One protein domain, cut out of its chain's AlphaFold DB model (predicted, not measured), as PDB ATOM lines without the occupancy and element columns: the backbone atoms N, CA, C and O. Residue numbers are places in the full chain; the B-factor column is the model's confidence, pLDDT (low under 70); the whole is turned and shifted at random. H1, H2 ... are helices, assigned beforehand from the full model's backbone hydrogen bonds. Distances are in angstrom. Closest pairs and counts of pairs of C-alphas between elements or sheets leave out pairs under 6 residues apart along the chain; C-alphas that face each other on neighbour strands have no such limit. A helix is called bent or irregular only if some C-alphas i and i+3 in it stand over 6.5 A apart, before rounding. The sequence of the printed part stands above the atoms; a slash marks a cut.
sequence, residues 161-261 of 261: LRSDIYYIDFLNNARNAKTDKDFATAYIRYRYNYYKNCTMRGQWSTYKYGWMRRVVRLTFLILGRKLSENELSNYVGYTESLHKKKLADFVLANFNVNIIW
ATOM      1  N   LEU A 161     118.541 131.180 170.496       51.78
ATOM      2  CA  LEU A 161     117.567 132.097 171.118       51.78
ATOM      3  C   LEU A 161     117.092 131.732 172.524       51.78
ATOM      4  O   LEU A 161     115.974 132.072 172.911       51.78
ATOM      5  N   ARG A 162     117.881 131.002 173.309       48.16
ATOM      6  CA  ARG A 162     117.534 130.946 174.728       48.16
ATOM      7  C   ARG A 162     117.886 132.324 175.293       48.16
ATOM      8  O   ARG A 162     119.063 132.604 175.484       48.16
ATOM      9  N   SER A 163     116.865 133.128 175.605       51.44
ATOM     10  CA  SER A 163     116.917 134.277 176.536       51.44
ATOM     11  C   SER A 163     117.180 135.698 175.993       51.44
ATOM     12  O   SER A 163     117.642 136.535 176.762       51.44
ATOM     13  N   ASP A 164     116.864 136.033 174.738       65.94
ATOM     14  CA  ASP A 164     116.815 137.459 174.348       65.94
ATOM     15  C   ASP A 164     115.408 138.035 174.613       65.94
ATOM     16  O   ASP A 164     114.404 137.408 174.260       65.94
ATOM     17  N   ILE A 165     115.342 139.226 175.220       71.62
ATOM     18  CA  ILE A 165     114.117 140.003 175.459       71.62
ATOM     19  C   ILE A 165     113.244 140.090 174.200       71.62
ATOM     20  O   ILE A 165     112.029 139.936 174.289       71.62
ATOM     21  N   TYR A 166     113.846 140.183 173.007       75.44
ATOM     22  CA  TYR A 166     113.093 140.247 171.750       75.44
ATOM     23  C   TYR A 166     112.319 138.961 171.430       75.44
ATOM     24  O   TYR A 166     111.260 139.029 170.804       75.44
ATOM     25  N   TYR A 167     112.832 137.792 171.826       77.00
ATOM     26  CA  TYR A 167     112.158 136.510 171.600       77.00
ATOM     27  C   TYR A 167     111.020 136.288 172.603       77.00
ATOM     28  O   TYR A 167     109.965 135.780 172.238       77.00
ATOM     29  N   ILE A 168     111.186 136.729 173.850       78.69
ATOM     30  CA  ILE A 168     110.101 136.684 174.841       78.69
ATOM     31  C   ILE A 168     108.990 137.673 174.456       78.69
ATOM     32  O   ILE A 168     107.814 137.308 174.453       78.69
ATOM     33  N   ASP A 169     109.352 138.890 174.044       83.12
ATOM     34  CA  ASP A 169     108.402 139.888 173.543       83.12
ATOM     35  C   ASP A 169     107.655 139.390 172.305       83.12
ATOM     36  O   ASP A 169     106.457 139.633 172.162       83.12
ATOM     37  N   PHE A 170     108.334 138.667 171.411       85.62
ATOM     38  CA  PHE A 170     107.691 138.000 170.283       85.62
ATOM     39  C   PHE A 170     106.591 137.046 170.742       85.62
ATOM     40  O   PHE A 170     105.453 137.194 170.303       85.62
ATOM     41  N   LEU A 171     106.917 136.100 171.628       84.62
ATOM     42  CA  LEU A 171     105.967 135.095 172.106       84.62
ATOM     43  C   LEU A 171     104.775 135.750 172.821       84.62
ATOM     44  O   LEU A 171     103.625 135.399 172.550       84.62
ATOM     45  N   ASN A 172     105.029 136.764 173.655       85.69
ATOM     46  CA  ASN A 172     103.984 137.549 174.318       85.69
ATOM     47  C   ASN A 172     103.072 138.273 173.317       85.69
ATOM     48  O   ASN A 172     101.848 138.226 173.446       85.69
ATOM     49  N   ASN A 173     103.640 138.943 172.313       88.56
ATOM     50  CA  ASN A 173     102.858 139.670 171.313       88.56
ATOM     51  C   ASN A 173     102.086 138.720 170.384       88.56
ATOM     52  O   ASN A 173     100.934 138.995 170.060       88.56
ATOM     53  N   ALA A 174     102.686 137.591 169.992       87.00
ATOM     54  CA  ALA A 174     102.055 136.567 169.160       87.00
ATOM     55  C   ALA A 174     100.866 135.908 169.872       87.00
ATOM     56  O   ALA A 174      99.791 135.774 169.291       87.00
ATOM     57  N   ARG A 175     101.021 135.571 171.159       87.94
ATOM     58  CA  ARG A 175      99.941 135.026 171.995       87.94
ATOM     59  C   ARG A 175      98.742 135.970 172.086       87.94
ATOM     60  O   ARG A 175      97.601 135.522 172.074       87.94
ATOM     61  N   ASN A 176      99.007 137.270 172.193       88.69
ATOM     62  CA  ASN A 176      97.981 138.296 172.384       88.69
ATOM     63  C   ASN A 176      97.490 138.926 171.066       88.69
ATOM     64  O   ASN A 176      96.716 139.887 171.095       88.69
ATOM     65  N   ALA A 177      97.933 138.417 169.913       87.56
ATOM     66  CA  ALA A 177      97.558 138.939 168.607       87.56
ATOM     67  C   ALA A 177      96.065 138.706 168.325       87.56
ATOM     68  O   ALA A 177      95.588 137.570 168.316       87.56
ATOM     69  N   LYS A 178      95.329 139.787 168.042       85.69
ATOM     70  CA  LYS A 178      93.888 139.729 167.742       85.69
ATOM     71  C   LYS A 178      93.615 139.511 166.257       85.69
ATOM     72  O   LYS A 178      92.568 138.985 165.894       85.69
ATOM     73  N   THR A 179      94.558 139.901 165.404       83.81
ATOM     74  CA  THR A 179      94.467 139.786 163.946       83.81
ATOM     75  C   THR A 179      95.721 139.144 163.351       83.81
ATOM     76  O   THR A 179      96.791 139.150 163.965       83.81
ATOM     77  N   ASP A 180      95.618 138.652 162.116       76.38
ATOM     78  CA  ASP A 180      96.776 138.165 161.346       76.38
ATOM     79  C   ASP A 180      97.834 139.257 161.157       76.38
ATOM     80  O   ASP A 180      99.034 138.986 161.164       76.38
ATOM     81  N   LYS A 181      97.396 140.520 161.066       79.81
ATOM     82  CA  LYS A 181      98.286 141.678 160.981       79.81
ATOM     83  C   LYS A 181      99.054 141.916 162.282       79.81
ATOM     84  O   LYS A 181     100.250 142.204 162.221       79.81
ATOM     85  N   ASP A 182      98.412 141.784 163.443       82.75
ATOM     86  CA  ASP A 182      99.092 141.909 164.744       82.75
ATOM     87  C   ASP A 182     100.159 140.824 164.892       82.75
ATOM     88  O   ASP A 182     101.293 141.091 165.296       82.75
ATOM     89  N   PHE A 183      99.811 139.610 164.471       82.06
ATOM     90  CA  PHE A 183     100.703 138.463 164.506       82.06
ATOM     91  C   PHE A 183     101.902 138.655 163.561       82.06
ATOM     92  O   PHE A 183     103.058 138.513 163.974       82.06
ATOM     93  N   ALA A 184     101.653 139.064 162.311       78.25
ATOM     94  CA  ALA A 184     102.705 139.410 161.354       78.25
ATOM     95  C   ALA A 184     103.610 140.526 161.898       78.25
ATOM     96  O   ALA A 184     104.832 140.433 161.811       78.25
ATOM     97  N   THR A 185     103.031 141.549 162.530       81.56
ATOM     98  CA  THR A 185     103.780 142.661 163.133       81.56
ATOM     99  C   THR A 185     104.708 142.178 164.248       81.56
ATOM    100  O   THR A 185     105.882 142.558 164.266       81.56
ATOM    101  N   ALA A 186     104.221 141.319 165.152       81.69
ATOM    102  CA  ALA A 186     105.024 140.729 166.224       81.69
ATOM    103  C   ALA A 186     106.234 139.969 165.662       81.69
ATOM    104  O   ALA A 186     107.372 140.178 166.090       81.69
ATOM    105  N   TYR A 187     105.997 139.142 164.644       78.62
ATOM    106  CA  TYR A 187     107.045 138.371 163.988       78.62
ATOM    107  C   TYR A 187     108.071 139.249 163.260       78.62
ATOM    108  O   TYR A 187     109.279 139.039 163.386       78.62
ATOM    109  N   ILE A 188     107.620 140.270 162.530       77.38
ATOM    110  CA  ILE A 188     108.503 141.177 161.783       77.38
ATOM    111  C   ILE A 188     109.382 141.987 162.729       77.38
ATOM    112  O   ILE A 188     110.582 142.108 162.485       77.38
ATOM    113  N   ARG A 189     108.816 142.500 163.826       79.56
ATOM    114  CA  ARG A 189     109.569 143.229 164.858       79.56
ATOM    115  C   ARG A 189     110.643 142.360 165.485       79.56
ATOM    116  O   ARG A 189     111.793 142.781 165.578       79.56
ATOM    117  N   TYR A 190     110.276 141.140 165.856       78.56
ATOM    118  CA  TYR A 190     111.208 140.161 166.391       78.56
ATOM    119  C   TYR A 190     112.377 139.907 165.438       78.56
ATOM    120  O   TYR A 190     113.543 140.050 165.806       78.56
ATOM    121  N   ARG A 191     112.062 139.607 164.179       74.50
ATOM    122  CA  ARG A 191     113.056 139.349 163.139       74.50
ATOM    123  C   ARG A 191     113.933 140.574 162.886       74.50
ATOM    124  O   ARG A 191     115.143 140.422 162.773       74.50
ATOM    125  N   TYR A 192     113.357 141.772 162.829       74.00
ATOM    126  CA  TYR A 192     114.111 143.008 162.624       74.00
ATOM    127  C   TYR A 192     115.104 143.236 163.763       74.00
ATOM    128  O   TYR A 192     116.293 143.426 163.514       74.00
ATOM    129  N   ASN A 193     114.635 143.145 165.009       72.81
ATOM    130  CA  ASN A 193     115.475 143.329 166.187       72.81
ATOM    131  C   ASN A 193     116.569 142.264 166.278       72.81
ATOM    132  O   ASN A 193     117.706 142.603 166.592       72.81
ATOM    133  N   TYR A 194     116.273 141.014 165.918       70.38
ATOM    134  CA  TYR A 194     117.288 139.967 165.854       70.38
ATOM    135  C   TYR A 194     118.408 140.311 164.863       70.38
ATOM    136  O   TYR A 194     119.588 140.255 165.197       70.38
ATOM    137  N   TYR A 195     118.073 140.705 163.637       66.94
ATOM    138  CA  TYR A 195     119.099 141.035 162.645       66.94
ATOM    139  C   TYR A 195     119.823 142.351 162.940       66.94
ATOM    140  O   TYR A 195     120.997 142.499 162.614       66.94
ATOM    141  N   LYS A 196     119.143 143.307 163.570       66.56
ATOM    142  CA  LYS A 196     119.753 144.568 163.988       66.56
ATOM    143  C   LYS A 196     120.727 144.369 165.152       66.56
ATOM    144  O   LYS A 196     121.787 144.989 165.157       66.56
ATOM    145  N   ASN A 197     120.363 143.534 166.128       63.75
ATOM    146  CA  ASN A 197     121.018 143.504 167.438       63.75
ATOM    147  C   ASN A 197     121.759 142.190 167.744       63.75
ATOM    148  O   ASN A 197     122.711 142.211 168.519       63.75
ATOM    149  N   CYS A 198     121.354 141.062 167.154       53.34
ATOM    150  CA  CYS A 198     121.855 139.726 167.507       53.34
ATOM    151  C   CYS A 198     122.813 139.130 166.465       53.34
ATOM    152  O   CYS A 198     123.608 138.254 166.809       53.34
ATOM    153  N   THR A 199     122.796 139.575 165.200       54.94
ATOM    154  CA  THR A 199     123.853 139.169 164.259       54.94
ATOM    155  C   THR A 199     125.131 139.938 164.577       54.94
ATOM    156  O   THR A 199     125.169 141.164 164.477       54.94
ATOM    157  N   MET A 200     126.169 139.205 164.985       50.69
ATOM    158  CA  MET A 200     127.510 139.713 165.275       50.69
ATOM    159  C   MET A 200     127.972 140.746 164.228       50.69
ATOM    160  O   MET A 200     127.789 140.542 163.028       50.69
ATOM    161  N   ARG A 201     128.559 141.851 164.718       51.03
ATOM    162  CA  ARG A 201     129.197 142.968 163.986       51.03
ATOM    163  C   ARG A 201     129.304 142.766 162.459       51.03
ATOM    164  O   ARG A 201     130.181 142.053 161.988       51.03
ATOM    165  N   GLY A 202     128.462 143.470 161.694       51.88
ATOM    166  CA  GLY A 202     128.669 143.698 160.256       51.88
ATOM    167  C   GLY A 202     127.853 142.847 159.276       51.88
ATOM    168  O   GLY A 202     127.969 143.072 158.081       51.88
ATOM    169  N   GLN A 203     127.002 141.921 159.733       54.75
ATOM    170  CA  GLN A 203     126.204 141.073 158.825       54.75
ATOM    171  C   GLN A 203     124.895 141.721 158.332       54.75
ATOM    172  O   GLN A 203     124.401 141.375 157.257       54.75
ATOM    173  N   TRP A 204     124.336 142.692 159.067       63.75
ATOM    174  CA  TRP A 204     123.109 143.395 158.659       63.75
ATOM    175  C   TRP A 204     123.247 144.064 157.288       63.75
ATOM    176  O   TRP A 204     122.356 143.947 156.449       63.75
ATOM    177  N   SER A 205     124.384 144.710 157.015       62.53
ATOM    178  CA  SER A 205     124.639 145.360 155.726       62.53
ATOM    179  C   SER A 205     124.593 144.378 154.549       62.53
ATOM    180  O   SER A 205     124.160 144.772 153.465       62.53
ATOM    181  N   THR A 206     124.969 143.116 154.777       59.28
ATOM    182  CA  THR A 206     124.976 142.037 153.782       59.28
ATOM    183  C   THR A 206     123.582 141.448 153.557       59.28
ATOM    184  O   THR A 206     123.167 141.282 152.414       59.28
ATOM    185  N   TYR A 207     122.826 141.169 154.626       64.44
ATOM    186  CA  TYR A 207     121.588 140.380 154.524       64.44
ATOM    187  C   TYR A 207     120.289 141.196 154.532       64.44
ATOM    188  O   TYR A 207     119.236 140.650 154.194       64.44
ATOM    189  N   LYS A 208     120.332 142.497 154.860       67.06
ATOM    190  CA  LYS A 208     119.136 143.358 154.988       67.06
ATOM    191  C   LYS A 208     118.202 143.312 153.779       67.06
ATOM    192  O   LYS A 208     116.992 143.231 153.947       67.06
ATOM    193  N   TYR A 209     118.741 143.297 152.558       67.31
ATOM    194  CA  TYR A 209     117.918 143.302 151.346       67.31
ATOM    195  C   TYR A 209     117.153 141.981 151.146       67.31
ATOM    196  O   TYR A 209     115.932 141.997 150.994       67.31
ATOM    197  N   GLY A 210     117.846 140.837 151.207       66.88
ATOM    198  CA  GLY A 210     117.205 139.518 151.109       66.88
ATOM    199  C   GLY A 210     116.219 139.270 152.252       66.88
ATOM    200  O   GLY A 210     115.124 138.750 152.036       66.88
ATOM    201  N   TRP A 211     116.554 139.740 153.457       70.62
ATOM    202  CA  TRP A 211     115.664 139.689 154.613       70.62
ATOM    203  C   TRP A 211     114.359 140.464 154.385       70.62
ATOM    204  O   TRP A 211     113.279 139.907 154.586       70.62
ATOM    205  N   MET A 212     114.431 141.718 153.926       69.12
ATOM    206  CA  MET A 212     113.236 142.547 153.732       69.12
ATOM    207  C   MET A 212     112.309 141.981 152.640       69.12
ATOM    208  O   MET A 212     111.090 142.013 152.806       69.12
ATOM    209  N   ARG A 213     112.862 141.406 151.556       73.00
ATOM    210  CA  ARG A 213     112.066 140.712 150.520       73.00
ATOM    211  C   ARG A 213     111.255 139.559 151.112       73.00
ATOM    212  O   ARG A 213     110.050 139.474 150.872       73.00
ATOM    213  N   ARG A 214     111.904 138.705 151.916       71.31
ATOM    214  CA  ARG A 214     111.251 137.568 152.585       71.31
ATOM    215  C   ARG A 214     110.196 138.034 153.587       71.31
ATOM    216  O   ARG A 214     109.106 137.483 153.610       71.31
ATOM    217  N   VAL A 215     110.459 139.110 154.330       69.56
ATOM    218  CA  VAL A 215     109.489 139.717 155.261       69.56
ATOM    219  C   VAL A 215     108.222 140.214 154.564       69.56
ATOM    220  O   VAL A 215     107.122 139.946 155.048       69.56
ATOM    221  N   VAL A 216     108.340 140.903 153.426       72.06
ATOM    222  CA  VAL A 216     107.157 141.362 152.677       72.06
ATOM    223  C   VAL A 216     106.365 140.177 152.149       72.06
ATOM    224  O   VAL A 216     105.165 140.090 152.404       72.06
ATOM    225  N   ARG A 217     107.028 139.226 151.484       72.75
ATOM    226  CA  ARG A 217     106.382 138.002 150.993       72.75
ATOM    227  C   ARG A 217     105.634 137.268 152.103       72.75
ATOM    228  O   ARG A 217     104.476 136.902 151.929       72.75
ATOM    229  N   LEU A 218     106.282 137.109 153.247       68.38
ATOM    230  CA  LEU A 218     105.742 136.432 154.415       68.38
ATOM    231  C   LEU A 218     104.578 137.184 155.054       68.38
ATOM    232  O   LEU A 218     103.625 136.557 155.502       68.38
ATOM    233  N   THR A 219     104.612 138.515 155.057       70.19
ATOM    234  CA  THR A 219     103.454 139.296 155.500       70.19
ATOM    235  C   THR A 219     102.245 138.958 154.650       70.19
ATOM    236  O   THR A 219     101.187 138.637 155.182       70.19
ATOM    237  N   PHE A 220     102.392 139.027 153.328       73.81
ATOM    238  CA  PHE A 220     101.278 138.736 152.441       73.81
ATOM    239  C   PHE A 220     100.799 137.296 152.624       73.81
ATOM    240  O   PHE A 220      99.590 137.095 152.699       73.81
ATOM    241  N   LEU A 221     101.713 136.336 152.820       70.12
ATOM    242  CA  LEU A 221     101.359 134.952 153.133       70.12
ATOM    243  C   LEU A 221     100.497 134.855 154.404       70.12
ATOM    244  O   LEU A 221      99.438 134.233 154.372       70.12
ATOM    245  N   ILE A 222     100.905 135.513 155.495       65.50
ATOM    246  CA  ILE A 222     100.147 135.547 156.758       65.50
ATOM    247  C   ILE A 222      98.769 136.183 156.557       65.50
ATOM    248  O   ILE A 222      97.788 135.680 157.092       65.50
ATOM    249  N   LEU A 223      98.683 137.233 155.738       69.06
ATOM    250  CA  LEU A 223      97.434 137.908 155.370       69.06
ATOM    251  C   LEU A 223      96.591 137.128 154.336       69.06
ATOM    252  O   LEU A 223      95.632 137.676 153.796       69.06
ATOM    253  N   GLY A 224      96.952 135.880 154.017       68.56
ATOM    254  CA  GLY A 224      96.201 135.017 153.103       68.56
ATOM    255  C   GLY A 224      96.410 135.314 151.615       68.56
ATOM    256  O   GLY A 224      95.643 134.839 150.778       68.56
ATOM    257  N   ARG A 225      97.443 136.081 151.249       74.44
ATOM    258  CA  ARG A 225      97.777 136.424 149.859       74.44
ATOM    259  C   ARG A 225      99.146 135.878 149.459       74.44
ATOM    260  O   ARG A 225     100.174 136.210 150.039       74.44
ATOM    261  N   LYS A 226      99.195 135.114 148.373       68.44
ATOM    262  CA  LYS A 226     100.461 134.693 147.760       68.44
ATOM    263  C   LYS A 226     100.904 135.740 146.742       68.44
ATOM    264  O   LYS A 226     100.188 135.994 145.783       68.44
ATOM    265  N   LEU A 227     102.069 136.352 146.958       69.75
ATOM    266  CA  LEU A 227     102.686 137.239 145.968       69.75
ATOM    267  C   LEU A 227     103.526 136.432 144.976       69.75
ATOM    268  O   LEU A 227     104.446 135.720 145.390       69.75
ATOM    269  N   SER A 228     103.280 136.613 143.680       69.69
ATOM    270  CA  SER A 228     104.217 136.190 142.629       69.69
ATOM    271  C   SER A 228     105.556 136.942 142.729       69.69
ATOM    272  O   SER A 228     105.646 137.992 143.368       69.69
ATOM    273  N   GLU A 229     106.620 136.443 142.085       66.75
ATOM    274  CA  GLU A 229     107.892 137.190 141.989       66.75
ATOM    275  C   GLU A 229     107.730 138.522 141.266       66.75
ATOM    276  O   GLU A 229     108.365 139.501 141.651       66.75
ATOM    277  N   ASN A 230     106.854 138.588 140.260       70.75
ATOM    278  CA  ASN A 230     106.571 139.834 139.554       70.75
ATOM    279  C   ASN A 230     105.877 140.836 140.475       70.75
ATOM    280  O   ASN A 230     106.291 141.989 140.540       70.75
ATOM    281  N   GLU A 231     104.873 140.410 141.244       74.81
ATOM    282  CA  GLU A 231     104.239 141.290 142.226       74.81
ATOM    283  C   GLU A 231     105.222 141.704 143.319       74.81
ATOM    284  O   GLU A 231     105.325 142.892 143.611       74.81
ATOM    285  N   LEU A 232     105.987 140.765 143.890       72.38
ATOM    286  CA  LEU A 232     106.997 141.088 144.895       72.38
ATOM    287  C   LEU A 232     108.007 142.093 144.334       72.38
ATOM    288  O   LEU A 232     108.261 143.105 144.976       72.38
ATOM    289  N   SER A 233     108.519 141.870 143.124       68.94
ATOM    290  CA  SER A 233     109.443 142.787 142.447       68.94
ATOM    291  C   SER A 233     108.793 144.141 142.151       68.94
ATOM    292  O   SER A 233     109.459 145.163 142.263       68.94
ATOM    293  N   ASN A 234     107.488 144.203 141.886       70.50
ATOM    294  CA  ASN A 234     106.766 145.473 141.769       70.50
ATOM    295  C   ASN A 234     106.642 146.206 143.118       70.50
ATOM    296  O   ASN A 234     106.700 147.436 143.154       70.50
ATOM    297  N   TYR A 235     106.512 145.474 144.231       65.25
ATOM    298  CA  TYR A 235     106.453 146.044 145.584       65.25
ATOM    299  C   TYR A 235     107.825 146.488 146.110       65.25
ATOM    300  O   TYR A 235     107.931 147.529 146.759       65.25
ATOM    301  N   VAL A 236     108.872 145.697 145.866       63.12
ATOM    302  CA  VAL A 236     110.158 145.800 146.586       63.12
ATOM    303  C   VAL A 236     111.370 145.986 145.668       63.12
ATOM    304  O   VAL A 236     112.469 146.228 146.165       63.12
ATOM    305  N   GLY A 237     111.166 145.895 144.349       60.88
ATOM    306  CA  GLY A 237     112.156 146.096 143.288       60.88
ATOM    307  C   GLY A 237     113.389 145.194 143.334       60.88
ATOM    308  O   GLY A 237     113.450 144.220 144.084       60.88
ATOM    309  N   TYR A 238     114.390 145.534 142.514       60.62
ATOM    310  CA  TYR A 238     115.729 144.920 142.499       60.62
ATOM    311  C   TYR A 238     116.684 145.637 143.480       60.62
ATOM    312  O   TYR A 238     116.269 146.536 144.204       60.62
ATOM    313  N   THR A 239     117.964 145.258 143.550       56.31
ATOM    314  CA  THR A 239     118.958 145.726 144.553       56.31
ATOM    315  C   THR A 239     119.314 147.228 144.517       56.31
ATOM    316  O   THR A 239     120.212 147.671 145.243       56.31
ATOM    317  N   GLU A 240     118.623 148.026 143.706       61.91
ATOM    318  CA  GLU A 240     118.839 149.462 143.501       61.91
ATOM    319  C   GLU A 240     118.340 150.326 144.676       61.91
ATOM    320  O   GLU A 240     117.463 149.936 145.452       61.91
ATOM    321  N   SER A 241     118.890 151.536 144.821       60.56
ATOM    322  CA  SER A 241     118.618 152.448 145.948       60.56
ATOM    323  C   SER A 241     117.155 152.906 146.051       60.56
ATOM    324  O   SER A 241     116.615 152.977 147.155       60.56
ATOM    325  N   LEU A 242     116.483 153.165 144.925       65.81
ATOM    326  CA  LEU A 242     115.071 153.576 144.891       65.81
ATOM    327  C   LEU A 242     114.139 152.493 145.464       65.81
ATOM    328  O   LEU A 242     113.191 152.780 146.195       65.81
ATOM    329  N   HIS A 243     114.434 151.235 145.156       69.38
ATOM    330  CA  HIS A 243     113.652 150.070 145.561       69.38
ATOM    331  C   HIS A 243     113.808 149.749 147.052       69.38
ATOM    332  O   HIS A 243     112.837 149.430 147.737       69.38
ATOM    333  N   LYS A 244     115.010 149.975 147.588       68.94
ATOM    334  CA  LYS A 244     115.310 149.913 149.024       68.94
ATOM    335  C   LYS A 244     114.458 150.886 149.851       68.94
ATOM    336  O   LYS A 244     113.985 150.515 150.924       68.94
ATOM    337  N   LYS A 245     114.208 152.098 149.338       74.69
ATOM    338  CA  LYS A 245     113.336 153.085 149.993       74.69
ATOM    339  C   LYS A 245     111.867 152.649 149.993       74.69
ATOM    340  O   LYS A 245     111.270 152.602 151.059       74.69
ATOM    341  N   LYS A 246     111.320 152.229 148.844       73.56
ATOM    342  CA  LYS A 246     109.932 151.719 148.748       73.56
ATOM    343  C   LYS A 246     109.660 150.582 149.736       73.56
ATOM    344  O   LYS A 246     108.612 150.538 150.372       73.56
ATOM    345  N   LEU A 247     110.630 149.684 149.882       72.94
ATOM    346  CA  LEU A 247     110.557 148.559 150.805       72.94
ATOM    347  C   LEU A 247     110.571 149.002 152.278       72.94
ATOM    348  O   LEU A 247     109.804 148.478 153.082       72.94
ATOM    349  N   ALA A 248     111.407 149.982 152.629       73.81
ATOM    350  CA  ALA A 248     111.426 150.563 153.972       73.81
ATOM    351  C   ALA A 248     110.121 151.317 154.285       73.81
ATOM    352  O   ALA A 248     109.559 151.127 155.361       73.81
ATOM    353  N   ASP A 249     109.598 152.083 153.325       78.31
ATOM    354  CA  ASP A 249     108.337 152.822 153.455       78.31
ATOM    355  C   ASP A 249     107.144 151.868 153.621       78.31
ATOM    356  O   ASP A 249     106.285 152.093 154.472       78.31
ATOM    357  N   PHE A 250     107.110 150.756 152.875       78.69
ATOM    358  CA  PHE A 250     106.090 149.717 153.041       78.69
ATOM    359  C   PHE A 250     106.115 149.126 154.453       78.69
ATOM    360  O   PHE A 250     105.066 148.989 155.087       78.69
ATOM    361  N   VAL A 251     107.304 148.780 154.954       75.38
ATOM    362  CA  VAL A 251     107.471 148.193 156.290       75.38
ATOM    363  C   VAL A 251     107.083 149.192 157.384       75.38
ATOM    364  O   VAL A 251     106.396 148.823 158.341       75.38
ATOM    365  N   LEU A 252     107.441 150.465 157.216       79.69
ATOM    366  CA  LEU A 252     107.042 151.534 158.123       79.69
ATOM    367  C   LEU A 252     105.519 151.721 158.126       79.69
ATOM    368  O   LEU A 252     104.904 151.675 159.188       79.69
ATOM    369  N   ALA A 253     104.896 151.863 156.955       80.38
ATOM    370  CA  ALA A 253     103.459 152.099 156.834       80.38
ATOM    371  C   ALA A 253     102.611 150.931 157.366       80.38
ATOM    372  O   ALA A 253     101.545 151.146 157.941       80.38
ATOM    373  N   ASN A 254     103.071 149.688 157.191       75.44
ATOM    374  CA  ASN A 254     102.276 148.509 157.538       75.44
ATOM    375  C   ASN A 254     102.551 147.960 158.942       75.44
ATOM    376  O   ASN A 254     101.625 147.413 159.544       75.44
ATOM    377  N   PHE A 255     103.770 148.119 159.469       74.75
ATOM    378  CA  PHE A 255     104.187 147.515 160.749       74.75
ATOM    379  C   PHE A 255     104.726 148.523 161.764       74.75
ATOM    380  O   PHE A 255     105.062 148.142 162.891       74.75
ATOM    381  N   ASN A 256     104.823 149.799 161.381       79.75
ATOM    382  CA  ASN A 256     105.429 150.850 162.189       79.75
ATOM    383  C   ASN A 256     106.848 150.465 162.651       79.75
ATOM    384  O   ASN A 256     107.197 150.576 163.827       79.75
ATOM    385  N   VAL A 257     107.642 149.923 161.722       74.31
ATOM    386  CA  VAL A 257     109.047 149.565 161.940       74.31
ATOM    387  C   VAL A 257     109.908 150.435 161.031       74.31
ATOM    388  O   VAL A 257     109.826 150.333 159.810       74.31
ATOM    389  N   ASN A 258     110.741 151.289 161.626       77.12
ATOM    390  CA  ASN A 258     111.676 152.123 160.877       77.12
ATOM    391  C   ASN A 258     112.960 151.335 160.570       77.12
ATOM    392  O   ASN A 258     113.741 151.032 161.474       77.12
ATOM    393  N   ILE A 259     113.168 150.991 159.298       68.94
ATOM    394  CA  ILE A 259     114.324 150.206 158.859       68.94
ATOM    395  C   ILE A 259     115.526 151.125 158.607       68.94
ATOM    396  O   ILE A 259     115.514 151.954 157.703       68.94
ATOM    397  N   ILE A 260     116.592 150.927 159.386       66.31
ATOM    398  CA  ILE A 260     117.874 151.630 159.235       66.31
ATOM    399  C   ILE A 260     118.735 150.907 158.189       66.31
ATOM    400  O   ILE A 260     118.998 149.705 158.326       66.31
ATOM    401  N   TRP A 261     119.167 151.646 157.162       62.38
ATOM    402  CA  TRP A 261     120.097 151.178 156.129       62.38
ATOM    403  C   TRP A 261     121.545 151.220 156.595       62.38
ATOM    404  O   TRP A 261     121.950 152.213 157.227       62.38
TER     405      TRP A 261
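AT A GLANCE: This is residues 161 to 261 of the 261 residues of an uncharacterized protein of Elizabethkingia anophelis (UniProt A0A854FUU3). Three helices, H1, H2 and H3, stand side by side in a flat row, each running opposite to the one before. H5 crosses slantwise over one face of the row at H3, and short H4 stands at the row's far edge beyond H3; after H5 the tail, residues 256 to 261, folds back. The 101 printed residues hold five named helices, H1 to H5 in chain order, and no named strand: all helix. The whole is compact, with a radius of gyration of the C-alphas of 13.7 A, and flat, spanning 36 by 35 by 19 A.

IN THESE COORDINATES: Find C-alpha 165 at (114.117, 140.003, 175.459); from there H1 runs to residue 175, 15.4 A. H2, residues 180 to 197, covers 25.6 A. H3, residues 204 to 222, covers 24.3 A; it is irregular, with C-alphas 206 and 209 7.6 A apart, and has a kink of 34 degrees near residue 211. H4 holds residues 229 to 236. H5, residues 241 to 255, ends at C-alpha 255, (104.187, 147.515, 160.749).

HOW THE PARTS SIT: Start at the hub, H3. It touches H2, closest at C-alphas 219 and 184, 5.9 A, a hairpin at a shallow tilt of 10 degrees. H2 touches H1, closest at C-alphas 183 and 174, 5.2 A, also a hairpin, at 7 degrees. Residues 209 to 216 of H3 touch H5 at a steep tilt of 48 degrees, closest at C-alphas 212 and 247, 7.2 A. Residues 213 to 217 of H3 touch H4, closest at C-alphas 213 and 236, 6.7 A. H4 and H5 touch about perpendicular, at 84 degrees, closest at C-alphas 236 and 247, 5.1 A. H1 and H5 are apart. Every O i to N i+4 pair is within hydrogen-bond range in H1, H2, H4 and H5; in H3, 13 of 15.

THE WHOLE: The C-alphas of Ser 163 and Asn 230, the two farthest apart, are 38.8 A apart. The printed part has no cut, and no link is long. Mean pLDDT of the printed part is 71.2; 44 residues are under 70, among them 195 to 210 and 235 to 244.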